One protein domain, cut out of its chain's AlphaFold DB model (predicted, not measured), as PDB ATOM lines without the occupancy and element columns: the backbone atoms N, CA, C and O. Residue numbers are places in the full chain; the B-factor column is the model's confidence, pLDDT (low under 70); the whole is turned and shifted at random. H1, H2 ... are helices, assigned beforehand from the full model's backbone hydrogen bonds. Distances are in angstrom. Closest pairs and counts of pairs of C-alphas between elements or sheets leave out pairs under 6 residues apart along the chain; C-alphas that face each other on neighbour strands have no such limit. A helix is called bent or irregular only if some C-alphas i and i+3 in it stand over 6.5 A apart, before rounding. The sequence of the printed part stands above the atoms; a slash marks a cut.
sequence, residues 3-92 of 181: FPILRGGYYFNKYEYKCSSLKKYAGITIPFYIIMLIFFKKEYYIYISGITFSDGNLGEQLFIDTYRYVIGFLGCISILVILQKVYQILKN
ATOM      1  N   PHE A   3      51.332  69.042 125.343       51.88
ATOM      2  CA  PHE A   3      50.071  69.139 126.091       51.88
ATOM      3  C   PHE A   3      50.223  69.622 127.552       51.88
ATOM      4  O   PHE A   3      49.436  70.470 127.973       51.88
ATOM      5  N   PRO A   4      51.235  69.174 128.328       57.75
ATOM      6  CA  PRO A   4      51.447  69.633 129.701       57.75
ATOM      7  C   PRO A   4      51.850  71.109 129.776       57.75
ATOM      8  O   PRO A   4      51.403  71.811 130.676       57.75
ATOM      9  N   ILE A   5      52.634  71.598 128.809       61.44
ATOM     10  CA  ILE A   5      53.076  73.000 128.751       61.44
ATOM     11  C   ILE A   5      51.902  73.916 128.400       61.44
ATOM     12  O   ILE A   5      51.704  74.933 129.057       61.44
ATOM     13  N   LEU A   6      51.080  73.540 127.412       62.09
ATOM     14  CA  LEU A   6      49.892  74.313 127.028       62.09
ATOM     15  C   LEU A   6      48.858  74.362 128.159       62.09
ATOM     16  O   LEU A   6      48.344  75.430 128.493       62.09
ATOM     17  N   ARG A   7      48.590  73.215 128.794       64.12
ATOM     18  CA  ARG A   7      47.656  73.134 129.921       64.12
ATOM     19  C   ARG A   7      48.200  73.866 131.151       64.12
ATOM     20  O   ARG A   7      47.464  74.612 131.790       64.12
ATOM     21  N   GLY A   8      49.490  73.703 131.442       61.97
ATOM     22  CA  GLY A   8      50.192  74.402 132.516       61.97
ATOM     23  C   GLY A   8      50.199  75.916 132.317       61.97
ATOM     24  O   GLY A   8      49.874  76.646 133.246       61.97
ATOM     25  N   GLY A   9      50.464  76.392 131.099       62.03
ATOM     26  CA  GLY A   9      50.415  77.812 130.746       62.03
ATOM     27  C   GLY A   9      49.014  78.415 130.869       62.03
ATOM     28  O   GLY A   9      48.868  79.510 131.411       62.03
ATOM     29  N   TYR A  10      47.972  77.687 130.453       69.00
ATOM     30  CA  TYR A  10      46.582  78.116 130.645       69.00
ATOM     31  C   TYR A  10      46.235  78.281 132.131       69.00
ATOM     32  O   TYR A  10      45.692  79.311 132.528       69.00
ATOM     33  N   TYR A  11      46.585  77.301 132.970       66.75
ATOM     34  CA  TYR A  11      46.361  77.396 134.413       66.75
ATOM     35  C   TYR A  11      47.208  78.489 135.072       66.75
ATOM     36  O   TYR A  11      46.719  79.179 135.964       66.75
ATOM     37  N   PHE A  12      48.445  78.681 134.614       68.00
ATOM     38  CA  PHE A  12      49.342  79.719 135.111       68.00
ATOM     39  C   PHE A  12      48.794  81.127 134.846       68.00
ATOM     40  O   PHE A  12      48.827  81.968 135.738       68.00
ATOM     41  N   ASN A  13      48.234  81.360 133.655       69.81
ATOM     42  CA  ASN A  13      47.574  82.619 133.311       69.81
ATOM     43  C   ASN A  13      46.247  82.781 134.083       69.81
ATOM     44  O   ASN A  13      46.024  83.784 134.754       69.81
ATOM     45  N   LYS A  14      45.400  81.744 134.108       73.25
ATOM     46  CA  LYS A  14      44.102  81.780 134.805       73.25
ATOM     47  C   LYS A  14      44.216  82.025 136.319       73.25
ATOM     48  O   LYS A  14      43.296  82.578 136.914       73.25
ATOM     49  N   TYR A  15      45.320  81.618 136.946       71.50
ATOM     50  CA  TYR A  15      45.569  81.769 138.384       71.50
ATOM     51  C   TYR A  15      46.813  82.619 138.689       71.50
ATOM     52  O   TYR A  15      47.528  82.346 139.658       71.50
ATOM     53  N   GLU A  16      47.064  83.659 137.888       61.16
ATOM     54  CA  GLU A  16      48.272  84.496 137.945       61.16
ATOM     55  C   GLU A  16      48.615  84.993 139.368       61.16
ATOM     56  O   GLU A  16      49.774  84.932 139.786       61.16
ATOM     57  N   TYR A  17      47.608  85.377 140.166       53.31
ATOM     58  CA  TYR A  17      47.777  85.834 141.555       53.31
ATOM     59  C   TYR A  17      48.363  84.753 142.490       53.31
ATOM     60  O   TYR A  17      49.246  85.041 143.301       53.31
ATOM     61  N   LYS A  18      47.938  83.487 142.341       54.44
ATOM     62  CA  LYS A  18      48.442  82.347 143.136       54.44
ATOM     63  C   LYS A  18      49.812  81.856 142.655       54.44
ATOM     64  O   LYS A  18      50.574  81.318 143.453       54.44
ATOM     65  N   CYS A  19      50.142  82.064 141.380       53.69
ATOM     66  CA  CYS A  19      51.412  81.646 140.777       53.69
ATOM     67  C   CYS A  19      52.571  82.641 140.980       53.69
ATOM     68  O   CYS A  19      53.697  82.363 140.566       53.69
ATOM     69  N   SER A  20      52.347  83.780 141.642       56.97
ATOM     70  CA  SER A  20      53.416  84.727 142.004       56.97
ATOM     71  C   SER A  20      54.508  84.083 142.875       56.97
ATOM     72  O   SER A  20      55.690  84.391 142.712       56.97
ATOM     73  N   SER A  21      54.144  83.112 143.719       57.53
ATOM     74  CA  SER A  21      55.070  82.320 144.537       57.53
ATOM     75  C   SER A  21      55.975  81.403 143.702       57.53
ATOM     76  O   SER A  21      57.146  81.243 144.037       57.53
ATOM     77  N   LEU A  22      55.501  80.869 142.570       60.06
ATOM     78  CA  LEU A  22      56.298  80.019 141.674       60.06
ATOM     79  C   LEU A  22      57.463  80.785 141.035       60.06
ATOM     80  O   LEU A  22      58.528  80.206 140.836       60.06
ATOM     81  N   LYS A  23      57.324  82.099 140.799       63.19
ATOM     82  CA  LYS A  23      58.429  82.954 140.323       63.19
ATOM     83  C   LYS A  23      59.599  83.004 141.307       63.19
ATOM     84  O   LYS A  23      60.742  83.135 140.877       63.19
ATOM     85  N   LYS A  24      59.329  82.877 142.613       66.56
ATOM     86  CA  LYS A  24      60.363  82.836 143.659       66.56
ATOM     87  C   LYS A  24      61.186  81.546 143.581       66.56
ATOM     88  O   LYS A  24      62.399  81.589 143.739       66.56
ATOM     89  N   TYR A  25      60.540  80.420 143.281       67.31
ATOM     90  CA  TYR A  25      61.199  79.114 143.146       67.31
ATOM     91  C   TYR A  25      61.772  78.863 141.748       67.31
ATOM     92  O   TYR A  25      62.652  78.024 141.582       67.31
ATOM     93  N   ALA A  26      61.347  79.647 140.759       68.31
ATOM     94  CA  ALA A  26      61.806  79.567 139.380       68.31
ATOM     95  C   ALA A  26      63.331  79.691 139.210       68.31
ATOM     96  O   ALA A  26      63.919  79.067 138.327       68.31
ATOM     97  N   GLY A  27      63.978  80.495 140.061       71.31
ATOM     98  CA  GLY A  27      65.436  80.640 140.066       71.31
ATOM     99  C   GLY A  27      66.174  79.356 140.452       71.31
ATOM    100  O   GLY A  27      67.309  79.166 140.033       71.31
ATOM    101  N   ILE A  28      65.519  78.462 141.197       79.25
ATOM    102  CA  ILE A  28      66.071  77.185 141.662       79.25
ATOM    103  C   ILE A  28      65.670  76.053 140.707       79.25
ATOM    104  O   ILE A  28      66.473  75.164 140.431       79.25
ATOM    105  N   THR A  29      64.459  76.093 140.138       82.88
ATOM    106  CA  THR A  29      63.968  75.029 139.247       82.88
ATOM    107  C   THR A  29      64.759  74.921 137.947       82.88
ATOM    108  O   THR A  29      64.964  73.809 137.475       82.88
ATOM    109  N   ILE A  30      65.226  76.039 137.379       83.94
ATOM    110  CA  ILE A  30      65.998  76.046 136.123       83.94
ATOM    111  C   ILE A  30      67.356  75.336 136.274       83.94
ATOM    112  O   ILE A  30      67.597  74.386 135.531       83.94
ATOM    113  N   PRO A  31      68.248  75.727 137.210       87.38
ATOM    114  CA  PRO A  31      69.519  75.027 137.388       87.38
ATOM    115  C   PRO A  31      69.309  73.576 137.825       87.38
ATOM    116  O   PRO A  31      70.014  72.696 137.345       87.38
ATOM    117  N   PHE A  32      68.298  73.298 138.655       87.19
ATOM    118  CA  PHE A  32      67.978  71.929 139.054       87.19
ATOM    119  C   PHE A  32      67.520  71.066 137.865       87.19
ATOM    120  O   PHE A  32      67.973  69.935 137.717       87.19
ATOM    121  N   TYR A  33      66.708  71.620 136.960       87.69
ATOM    122  CA  TYR A  33      66.328  70.963 135.708       87.69
ATOM    123  C   TYR A  33      67.539  70.689 134.803       87.69
ATOM    124  O   TYR A  33      67.662  69.584 134.283       87.69
ATOM    125  N   ILE A  34      68.459  71.650 134.657       88.25
ATOM    126  CA  ILE A  34      69.696  71.472 133.874       88.25
ATOM    127  C   ILE A  34      70.562  70.357 134.470       88.25
ATOM    128  O   ILE A  34      71.035  69.492 133.738       88.25
ATOM    129  N   ILE A  35      70.738  70.342 135.794       89.69
ATOM    130  CA  ILE A  35      71.497  69.295 136.486       89.69
ATOM    131  C   ILE A  35      70.850  67.928 136.240       89.69
ATOM    132  O   ILE A  35      71.536  66.995 135.834       89.69
ATOM    133  N   MET A  36      69.531  67.807 136.415       86.00
ATOM    134  CA  MET A  36      68.829  66.553 136.129       86.00
ATOM    135  C   MET A  36      68.963  66.139 134.657       86.00
ATOM    136  O   MET A  36      69.144  64.961 134.379       86.00
ATOM    137  N   LEU A  37      68.949  67.075 133.703       87.12
ATOM    138  CA  LEU A  37      69.177  66.747 132.291       87.12
ATOM    139  C   LEU A  37      70.571  66.158 132.040       87.12
ATOM    140  O   LEU A  37      70.686  65.218 131.262       87.12
ATOM    141  N   ILE A  38      71.614  66.662 132.708       88.94
ATOM    142  CA  ILE A  38      72.983  66.128 132.578       88.94
ATOM    143  C   ILE A  38      73.058  64.676 133.070       88.94
ATOM    144  O   ILE A  38      73.760  63.855 132.484       88.94
ATOM    145  N   PHE A  39      72.307  64.341 134.120       88.06
ATOM    146  CA  PHE A  39      72.226  62.977 134.648       88.06
ATOM    147  C   PHE A  39      71.199  62.091 133.923       88.06
ATOM    148  O   PHE A  39      71.051  60.918 134.273       88.06
ATOM    149  N   PHE A  40      70.497  62.611 132.911       86.19
ATOM    150  CA  PHE A  40      69.477  61.861 132.188       86.19
ATOM    151  C   PHE A  40      70.119  60.844 131.234       86.19
ATOM    152  O   PHE A  40      70.701  61.195 130.210       86.19
ATOM    153  N   LYS A  41      70.003  59.554 131.563       85.50
ATOM    154  CA  LYS A  41      70.569  58.452 130.773       85.50
ATOM    155  C   LYS A  41      69.601  57.933 129.713       85.50
ATOM    156  O   LYS A  41      68.384  58.064 129.827       85.50
ATOM    157  N   LYS A  42      70.155  57.238 128.713       82.06
ATOM    158  CA  LYS A  42      69.397  56.567 127.642       82.06
ATOM    159  C   LYS A  42      68.355  55.568 128.182       82.06
ATOM    160  O   LYS A  42      67.262  55.454 127.641       82.06
ATOM    161  N   GLU A  43      68.648  54.898 129.285       79.56
ATOM    162  CA  GLU A  43      67.728  53.955 129.943       79.56
ATOM    163  C   GLU A  43      66.469  54.642 130.498       79.56
ATOM    164  O   GLU A  43      65.408  54.035 130.601       79.56
ATOM    165  N   TYR A  44      66.541  55.946 130.778       81.75
ATOM    166  CA  TYR A  44      65.409  56.720 131.275       81.75
ATOM    167  C   TYR A  44      64.475  57.194 130.160       81.75
ATOM    168  O   TYR A  44      63.486  57.858 130.452       81.75
ATOM    169  N   TYR A  45      64.690  56.827 128.895       78.19
ATOM    170  CA  TYR A  45      63.728  57.128 127.830       78.19
ATOM    171  C   TYR A  45      62.536  56.168 127.868       78.19
ATOM    172  O   TYR A  45      62.712  54.950 127.882       78.19
ATOM    173  N   ILE A  46      61.316  56.721 127.820       79.62
ATOM    174  CA  ILE A  46      60.053  55.953 127.865       79.62
ATOM    175  C   ILE A  46      59.995  54.898 126.751       79.62
ATOM    176  O   ILE A  46      59.485  53.804 126.960       79.62
ATOM    177  N   TYR A  47      60.580  55.196 125.591       71.88
ATOM    178  CA  TYR A  47      60.644  54.279 124.451       71.88
ATOM    179  C   TYR A  47      61.593  53.088 124.652       71.88
ATOM    180  O   TYR A  47      61.543  52.153 123.864       71.88
ATOM    181  N   ILE A  48      62.469  53.138 125.661       75.50
ATOM    182  CA  ILE A  48      63.465  52.095 125.938       75.50
ATOM    183  C   ILE A  48      63.038  51.248 127.133       75.50
ATOM    184  O   ILE A  48      63.011  50.030 127.013       75.50
ATOM    185  N   SER A  49      62.669  51.858 128.265       69.19
ATOM    186  CA  SER A  49      62.276  51.074 129.450       69.19
ATOM    187  C   SER A  49      60.782  50.730 129.516       69.19
ATOM    188  O   SER A  49      60.382  49.981 130.403       69.19
ATOM    189  N   GLY A  50      59.945  51.318 128.656       67.38
ATOM    190  CA  GLY A  50      58.489  51.205 128.764       67.38
ATOM    191  C   GLY A  50      57.913  51.837 130.042       67.38
ATOM    192  O   GLY A  50      58.624  52.487 130.812       67.38
ATOM    193  N   ILE A  51      56.603  51.652 130.230       64.69
ATOM    194  CA  ILE A  51      55.844  51.954 131.463       64.69
ATOM    195  C   ILE A  51      55.194  50.635 131.905       64.69
ATOM    196  O   ILE A  51      53.971  50.506 131.979       64.69
ATOM    197  N   THR A  52      56.005  49.589 132.039       61.16
ATOM    198  CA  THR A  52      55.505  48.221 132.194       61.16
ATOM    199  C   THR A  52      55.970  47.662 133.526       61.16
ATOM    200  O   THR A  52      57.147  47.367 133.678       61.16
ATOM    201  N   PHE A  53      55.035  47.457 134.453       59.78
ATOM    202  CA  PHE A  53      55.286  46.915 135.798       59.78
ATOM    203  C   PHE A  53      55.594  45.403 135.838       59.78
ATOM    204  O   PHE A  53      55.708  44.841 136.922       59.78
ATOM    205  N   SER A  54      55.647  44.717 134.690       56.81
ATOM    206  CA  SER A  54      55.559  43.247 134.640       56.81
ATOM    207  C   SER A  54      56.910  42.525 134.629       56.81
ATOM    208  O   SER A  54      57.026  41.477 135.253       56.81
ATOM    209  N   ASP A  55      57.943  43.065 133.969       56.22
ATOM    210  CA  ASP A  55      59.078  42.228 133.530       56.22
ATOM    211  C   ASP A  55      60.452  42.704 134.039       56.22
ATOM    212  O   ASP A  55      61.481  42.466 133.409       56.22
ATOM    213  N   GLY A  56      60.507  43.391 135.186       62.78
ATOM    214  CA  GLY A  56      61.763  43.931 135.707       62.78
ATOM    215  C   GLY A  56      61.795  44.172 137.213       62.78
ATOM    216  O   GLY A  56      60.815  43.981 137.930       62.78
ATOM    217  N   ASN A  57      62.961  44.607 137.694       75.00
ATOM    218  CA  ASN A  57      63.183  44.982 139.083       75.00
ATOM    219  C   ASN A  57      62.308  46.203 139.432       75.00
ATOM    220  O   ASN A  57      62.611  47.332 139.039       75.00
ATOM    221  N   LEU A  58      61.200  45.967 140.145       77.50
ATOM    222  CA  LEU A  58      60.154  46.966 140.416       77.50
ATOM    223  C   LEU A  58      60.706  48.271 141.007       77.50
ATOM    224  O   LEU A  58      60.233  49.355 140.666       77.50
ATOM    225  N   GLY A  59      61.726  48.182 141.866       79.56
ATOM    226  CA  GLY A  59      62.354  49.353 142.482       79.56
ATOM    227  C   GLY A  59      63.054  50.269 141.474       79.56
ATOM    228  O   GLY A  59      62.920  51.489 141.557       79.56
ATOM    229  N   GLU A  60      63.753  49.699 140.488       80.25
ATOM    230  CA  GLU A  60      64.422  50.481 139.442       80.25
ATOM    231  C   GLU A  60      63.410  51.134 138.503       80.25
ATOM    232  O   GLU A  60      63.544  52.316 138.190       80.25
ATOM    233  N   GLN A  61      62.355  50.419 138.106       80.75
ATOM    234  CA  GLN A  61      61.306  50.990 137.258       80.75
ATOM    235  C   GLN A  61      60.573  52.146 137.949       80.75
ATOM    236  O   GLN A  61      60.388  53.203 137.347       80.75
ATOM    237  N   LEU A  62      60.235  51.995 139.234       83.75
ATOM    238  CA  LEU A  62      59.617  53.065 140.023       83.75
ATOM    239  C   LEU A  62      60.525  54.293 140.142       83.75
ATOM    240  O   LEU A  62      60.040  55.426 140.052       83.75
ATOM    241  N   PHE A  63      61.834  54.093 140.316       85.75
ATOM    242  CA  PHE A  63      62.797  55.191 140.327       85.75
ATOM    243  C   PHE A  63      62.836  55.909 138.974       85.75
ATOM    244  O   PHE A  63      62.723  57.135 138.934       85.75
ATOM    245  N   ILE A  64      62.941  55.161 137.872       84.44
ATOM    246  CA  ILE A  64      62.989  55.708 136.510       84.44
ATOM    247  C   ILE A  64      61.723  56.511 136.200       84.44
ATOM    248  O   ILE A  64      61.812  57.642 135.715       84.44
ATOM    249  N   ASP A  65      60.549  55.972 136.513       84.88
ATOM    250  CA  ASP A  65      59.282  56.649 136.250       84.88
ATOM    251  C   ASP A  65      59.109  57.892 137.121       84.88
ATOM    252  O   ASP A  65      58.770  58.963 136.609       84.88
ATOM    253  N   THR A  66      59.442  57.812 138.411       85.56
ATOM    254  CA  THR A  66      59.430  58.986 139.298       85.56
ATOM    255  C   THR A  66      60.373  60.068 138.777       85.56
ATOM    256  O   THR A  66      59.988  61.233 138.664       85.56
ATOM    257  N   TYR A  67      61.589  59.687 138.385       86.81
ATOM    258  CA  TYR A  67      62.585  60.598 137.835       86.81
ATOM    259  C   TYR A  67      62.082  61.297 136.562       86.81
ATOM    260  O   TYR A  67      62.214  62.517 136.441       86.81
ATOM    261  N   ARG A  68      61.426  60.562 135.651       85.25
ATOM    262  CA  ARG A  68      60.793  61.110 134.434       85.25
ATOM    263  C   ARG A  68      59.705  62.128 134.742       85.25
ATOM    264  O   ARG A  68      59.653  63.182 134.105       85.25
ATOM    265  N   TYR A  69      58.826  61.829 135.696       85.25
ATOM    266  CA  TYR A  69      57.757  62.755 136.063       85.25
ATOM    267  C   TYR A  69      58.314  64.024 136.711       85.25
ATOM    268  O   TYR A  69      57.888  65.124 136.356       85.25
ATOM    269  N   VAL A  70      59.308  63.893 137.594       87.06
ATOM    270  CA  VAL A  70      59.956  65.034 138.258       87.06
ATOM    271  C   VAL A  70      60.680  65.919 137.244       87.06
ATOM    272  O   VAL A  70      60.425  67.124 137.204       87.06
ATOM    273  N   ILE A  71      61.526  65.345 136.378       88.62
ATOM    274  CA  ILE A  71      62.249  66.130 135.368       88.62
ATOM    275  C   ILE A  71      61.286  66.762 134.353       88.62
ATOM    276  O   ILE A  71      61.469  67.917 133.968       88.62
ATOM    277  N   GLY A  72      60.216  66.057 133.968       83.50
ATOM    278  CA  GLY A  72      59.179  66.580 133.081       83.50
ATOM    279  C   GLY A  72      58.427  67.763 133.693       83.50
ATOM    280  O   GLY A  72      58.213  68.778 133.026       83.50
ATOM    281  N   PHE A  73      58.070  67.672 134.976       83.81
ATOM    282  CA  PHE A  73      57.400  68.749 135.703       83.81
ATOM    283  C   PHE A  73      58.300  69.979 135.879       83.81
ATOM    284  O   PHE A  73      57.889  71.101 135.568       83.81
ATOM    285  N   LEU A  74      59.551  69.775 136.301       85.75
ATOM    286  CA  LEU A  74      60.544  70.847 136.428       85.75
ATOM    287  C   LEU A  74      60.841  71.514 135.085       85.75
ATOM    288  O   LEU A  74      60.963  72.738 135.024       85.75
ATOM    289  N   GLY A  75      60.899  70.730 134.006       84.19
ATOM    290  CA  GLY A  75      61.034  71.240 132.646       84.19
ATOM    291  C   GLY A  75      59.867  72.144 132.258       84.19
ATOM    292  O   GLY A  75      60.087  73.251 131.769       84.19
ATOM    293  N   CYS A  76      58.628  71.738 132.555       82.75
ATOM    294  CA  CYS A  76      57.445  72.562 132.288       82.75
ATOM    295  C   CYS A  76      57.500  73.908 133.026       82.75
ATOM    296  O   CYS A  76      57.289  74.949 132.404       82.75
ATOM    297  N   ILE A  77      57.819  73.910 134.326       81.88
ATOM    298  CA  ILE A  77      57.940  75.153 135.110       81.88
ATOM    299  C   ILE A  77      59.057  76.036 134.551       81.88
ATOM    300  O   ILE A  77      58.856  77.233 134.345       81.88
ATOM    301  N   SER A  78      60.220  75.447 134.269       84.19
ATOM    302  CA  SER A  78      61.384  76.169 133.749       84.19
ATOM    303  C   SER A  78      61.070  76.854 132.419       84.19
ATOM    304  O   SER A  78      61.333  78.046 132.265       84.19
ATOM    305  N   ILE A  79      60.426  76.139 131.491       83.69
ATOM    306  CA  ILE A  79      59.996  76.689 130.199       83.69
ATOM    307  C   ILE A  79      58.988  77.827 130.395       83.69
ATOM    308  O   ILE A  79      59.146  78.880 129.782       83.69
ATOM    309  N   LEU A  80      57.984  77.665 131.265       81.69
ATOM    310  CA  LEU A  80      56.982  78.710 131.515       81.69
ATOM    311  C   LEU A  80      57.607  79.999 132.064       81.69
ATOM    312  O   LEU A  80      57.252  81.093 131.627       81.69
ATOM    313  N   VAL A  81      58.571  79.883 132.977       81.00
ATOM    314  CA  VAL A  81      59.299  81.034 133.530       81.00
ATOM    315  C   VAL A  81      60.120  81.727 132.446       81.00
ATOM    316  O   VAL A  81      60.099  82.958 132.355       81.00
ATOM    317  N   ILE A  82      60.851  80.957 131.635       83.56
ATOM    318  CA  ILE A  82      61.652  81.498 130.530       83.56
ATOM    319  C   ILE A  82      60.737  82.246 129.557       83.56
ATOM    320  O   ILE A  82      61.000  83.409 129.251       83.56
ATOM    321  N   LEU A  83      59.626  81.630 129.144       81.25
ATOM    322  CA  LEU A  83      58.639  82.253 128.264       81.25
ATOM    323  C   LEU A  83      58.059  83.535 128.865       81.25
ATOM    324  O   LEU A  83      57.917  84.525 128.154       81.25
ATOM    325  N   GLN A  84      57.780  83.563 130.170       78.94
ATOM    326  CA  GLN A  84      57.290  84.767 130.834       78.94
ATOM    327  C   GLN A  84      58.323  85.902 130.823       78.94
ATOM    328  O   GLN A  84      57.957  87.047 130.561       78.94
ATOM    329  N   LYS A  85      59.605  85.609 131.079       82.00
ATOM    330  CA  LYS A  85      60.678  86.616 130.989       82.00
ATOM    331  C   LYS A  85      60.823  87.144 129.564       82.00
ATOM    332  O   LYS A  85      60.868  88.355 129.365       82.00
ATOM    333  N   VAL A  86      60.838  86.245 128.579       83.31
ATOM    334  CA  VAL A  86      60.892  86.602 127.155       83.31
ATOM    335  C   VAL A  86      59.700  87.483 126.779       83.31
ATOM    336  O   VAL A  86      59.886  88.534 126.171       83.31
ATOM    337  N   TYR A  87      58.490  87.126 127.212       81.69
ATOM    338  CA  TYR A  87      57.292  87.932 126.984       81.69
ATOM    339  C   TYR A  87      57.403  89.321 127.622       81.69
ATOM    340  O   TYR A  87      57.132  90.313 126.959       81.69
ATOM    341  N   GLN A  88      57.858  89.437 128.873       81.56
ATOM    342  CA  GLN A  88      58.015  90.737 129.537       81.56
ATOM    343  C   GLN A  88      59.013  91.666 128.835       81.56
ATOM    344  O   GLN A  88      58.794  92.877 128.821       81.56
ATOM    345  N   ILE A  89      60.075  91.108 128.250       84.06
ATOM    346  CA  ILE A  89      61.064  91.859 127.465       84.06
ATOM    347  C   ILE A  89      60.464  92.283 126.119       84.06
ATOM    348  O   ILE A  89      60.653  93.412 125.674       84.06
ATOM    349  N   LEU A  90      59.721  91.385 125.469       83.19
ATOM    350  CA  LEU A  90      59.252  91.586 124.101       83.19
ATOM    351  C   LEU A  90      57.872  92.244 123.997       83.19
ATOM    352  O   LEU A  90      57.554  92.723 122.912       83.19
ATOM    353  N   LYS A  91      57.070  92.327 125.067       79.94
ATOM    354  CA  LYS A  91      55.659  92.780 125.030       79.94
ATOM    355  C   LYS A  91      55.439  94.143 124.367       79.94
ATOM    356  O   LYS A  91      54.408  94.363 123.752       79.94
ATOM    357  N   ASN A  92      56.410  95.052 124.461       79.81
ATOM    358  CA  ASN A  92      56.309  96.394 123.872       79.81
ATOM    359  C   ASN A  92      56.843  96.454 122.429       79.81
ATOM    360  O   ASN A  92      56.803  97.502 121.785       79.81
TER     361      ASN A  92
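What this domain is: This is residues 3 to 92 of the 181 residues of an uncharacterized protein of Clostridiales bacterium 52_15 (UniProt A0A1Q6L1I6). Look first for one long helix, H4, which makes the longest axis of the model, with H1 and H2 crossing its middle part steeply from roughly opposite sides. Between H2 and H4 the chain runs out past one end of H4, with the small helix H3 near that end, and turns back at residues 54 to 57; there residues 54 to 60 stick out, and at the far end residues 85 to 92 do. You have 90 residues printed, with four named helices in the order H1, H2, H3, H4 and no named strand, so the class is all helix. The whole is loose, with a radius of gyration of the C-alphas of 16.0 A, and spans 54 by 25 by 21 A.

Where its parts are: Find C-alpha 3 at (50.071, 69.139, 126.091); from there H1 runs over residues 3 to 14, 16.5 A from first to last C-alpha. Go on to H2, residues 20 to 38, which covers 28.6 A. H2 has a kink of 48 degrees near residue 28, and it is irregular, but only just: C-alphas 24 and 27 are 6.6 A apart. Next comes H3, residues 46 to 49, 5.6 A long. Then find C-alpha 58 at (60.154, 46.966, 140.416), where H4 begins; it runs over residues 58 to 90 for 47.5 A and ends at C-alpha 90, (59.252, 91.586, 124.101).

How they stand to each other: Start with H1, which touches H4 with residues 4 to 9 alone, against residues 76 to 80 of H4. Their closest C-alphas, those of Ile 5 and Cys 76, are 5.6 A apart. H1 and H4 run the same way at a steep tilt of 50 degrees. Move on to H2, which touches H4 at residues 71 to 81 of H4 alone; the closest C-alphas are those of Ile 30 and Ser 78, at 5.2 A. H2 and H4 run opposite ways at a steep tilt of 55 degrees, though the line of H2 is a rough one. H3 is close to H4 but not clearly touching, with the closest C-alphas, of Ser 49 and Gln 61, 7.9 A apart. H1 is apart from H2 and from H3, and H2 is apart from H3. Along the backbone, every O i to N i+4 pair is within hydrogen-bond range in H1 and H4, and 10 of 15 are in H2; H3 is too short for such a pair, and its one O i to N i+3 pair is not within range.

The domain as a whole: Look for the two C-alphas farthest apart, those of Asp 55 and Asn 92, at 55.1 A. Residues 13 to 18 stand free, as do residues 54 to 60, of which 58 to 60 belong to H4, and residues 85 to 92, of which 85 to 90 belong to H4. Without these stretches the body spans 38 by 24 by 17 A. The printed part has no cut; the link from H1 to H2 is tight, and those from H2 to H3 and from H3 to H4 are short. In the B-factor column the mean pLDDT of the printed part is 75.7, and residues 3 to 13, 16 to 26 and 49 to 56 are under 70.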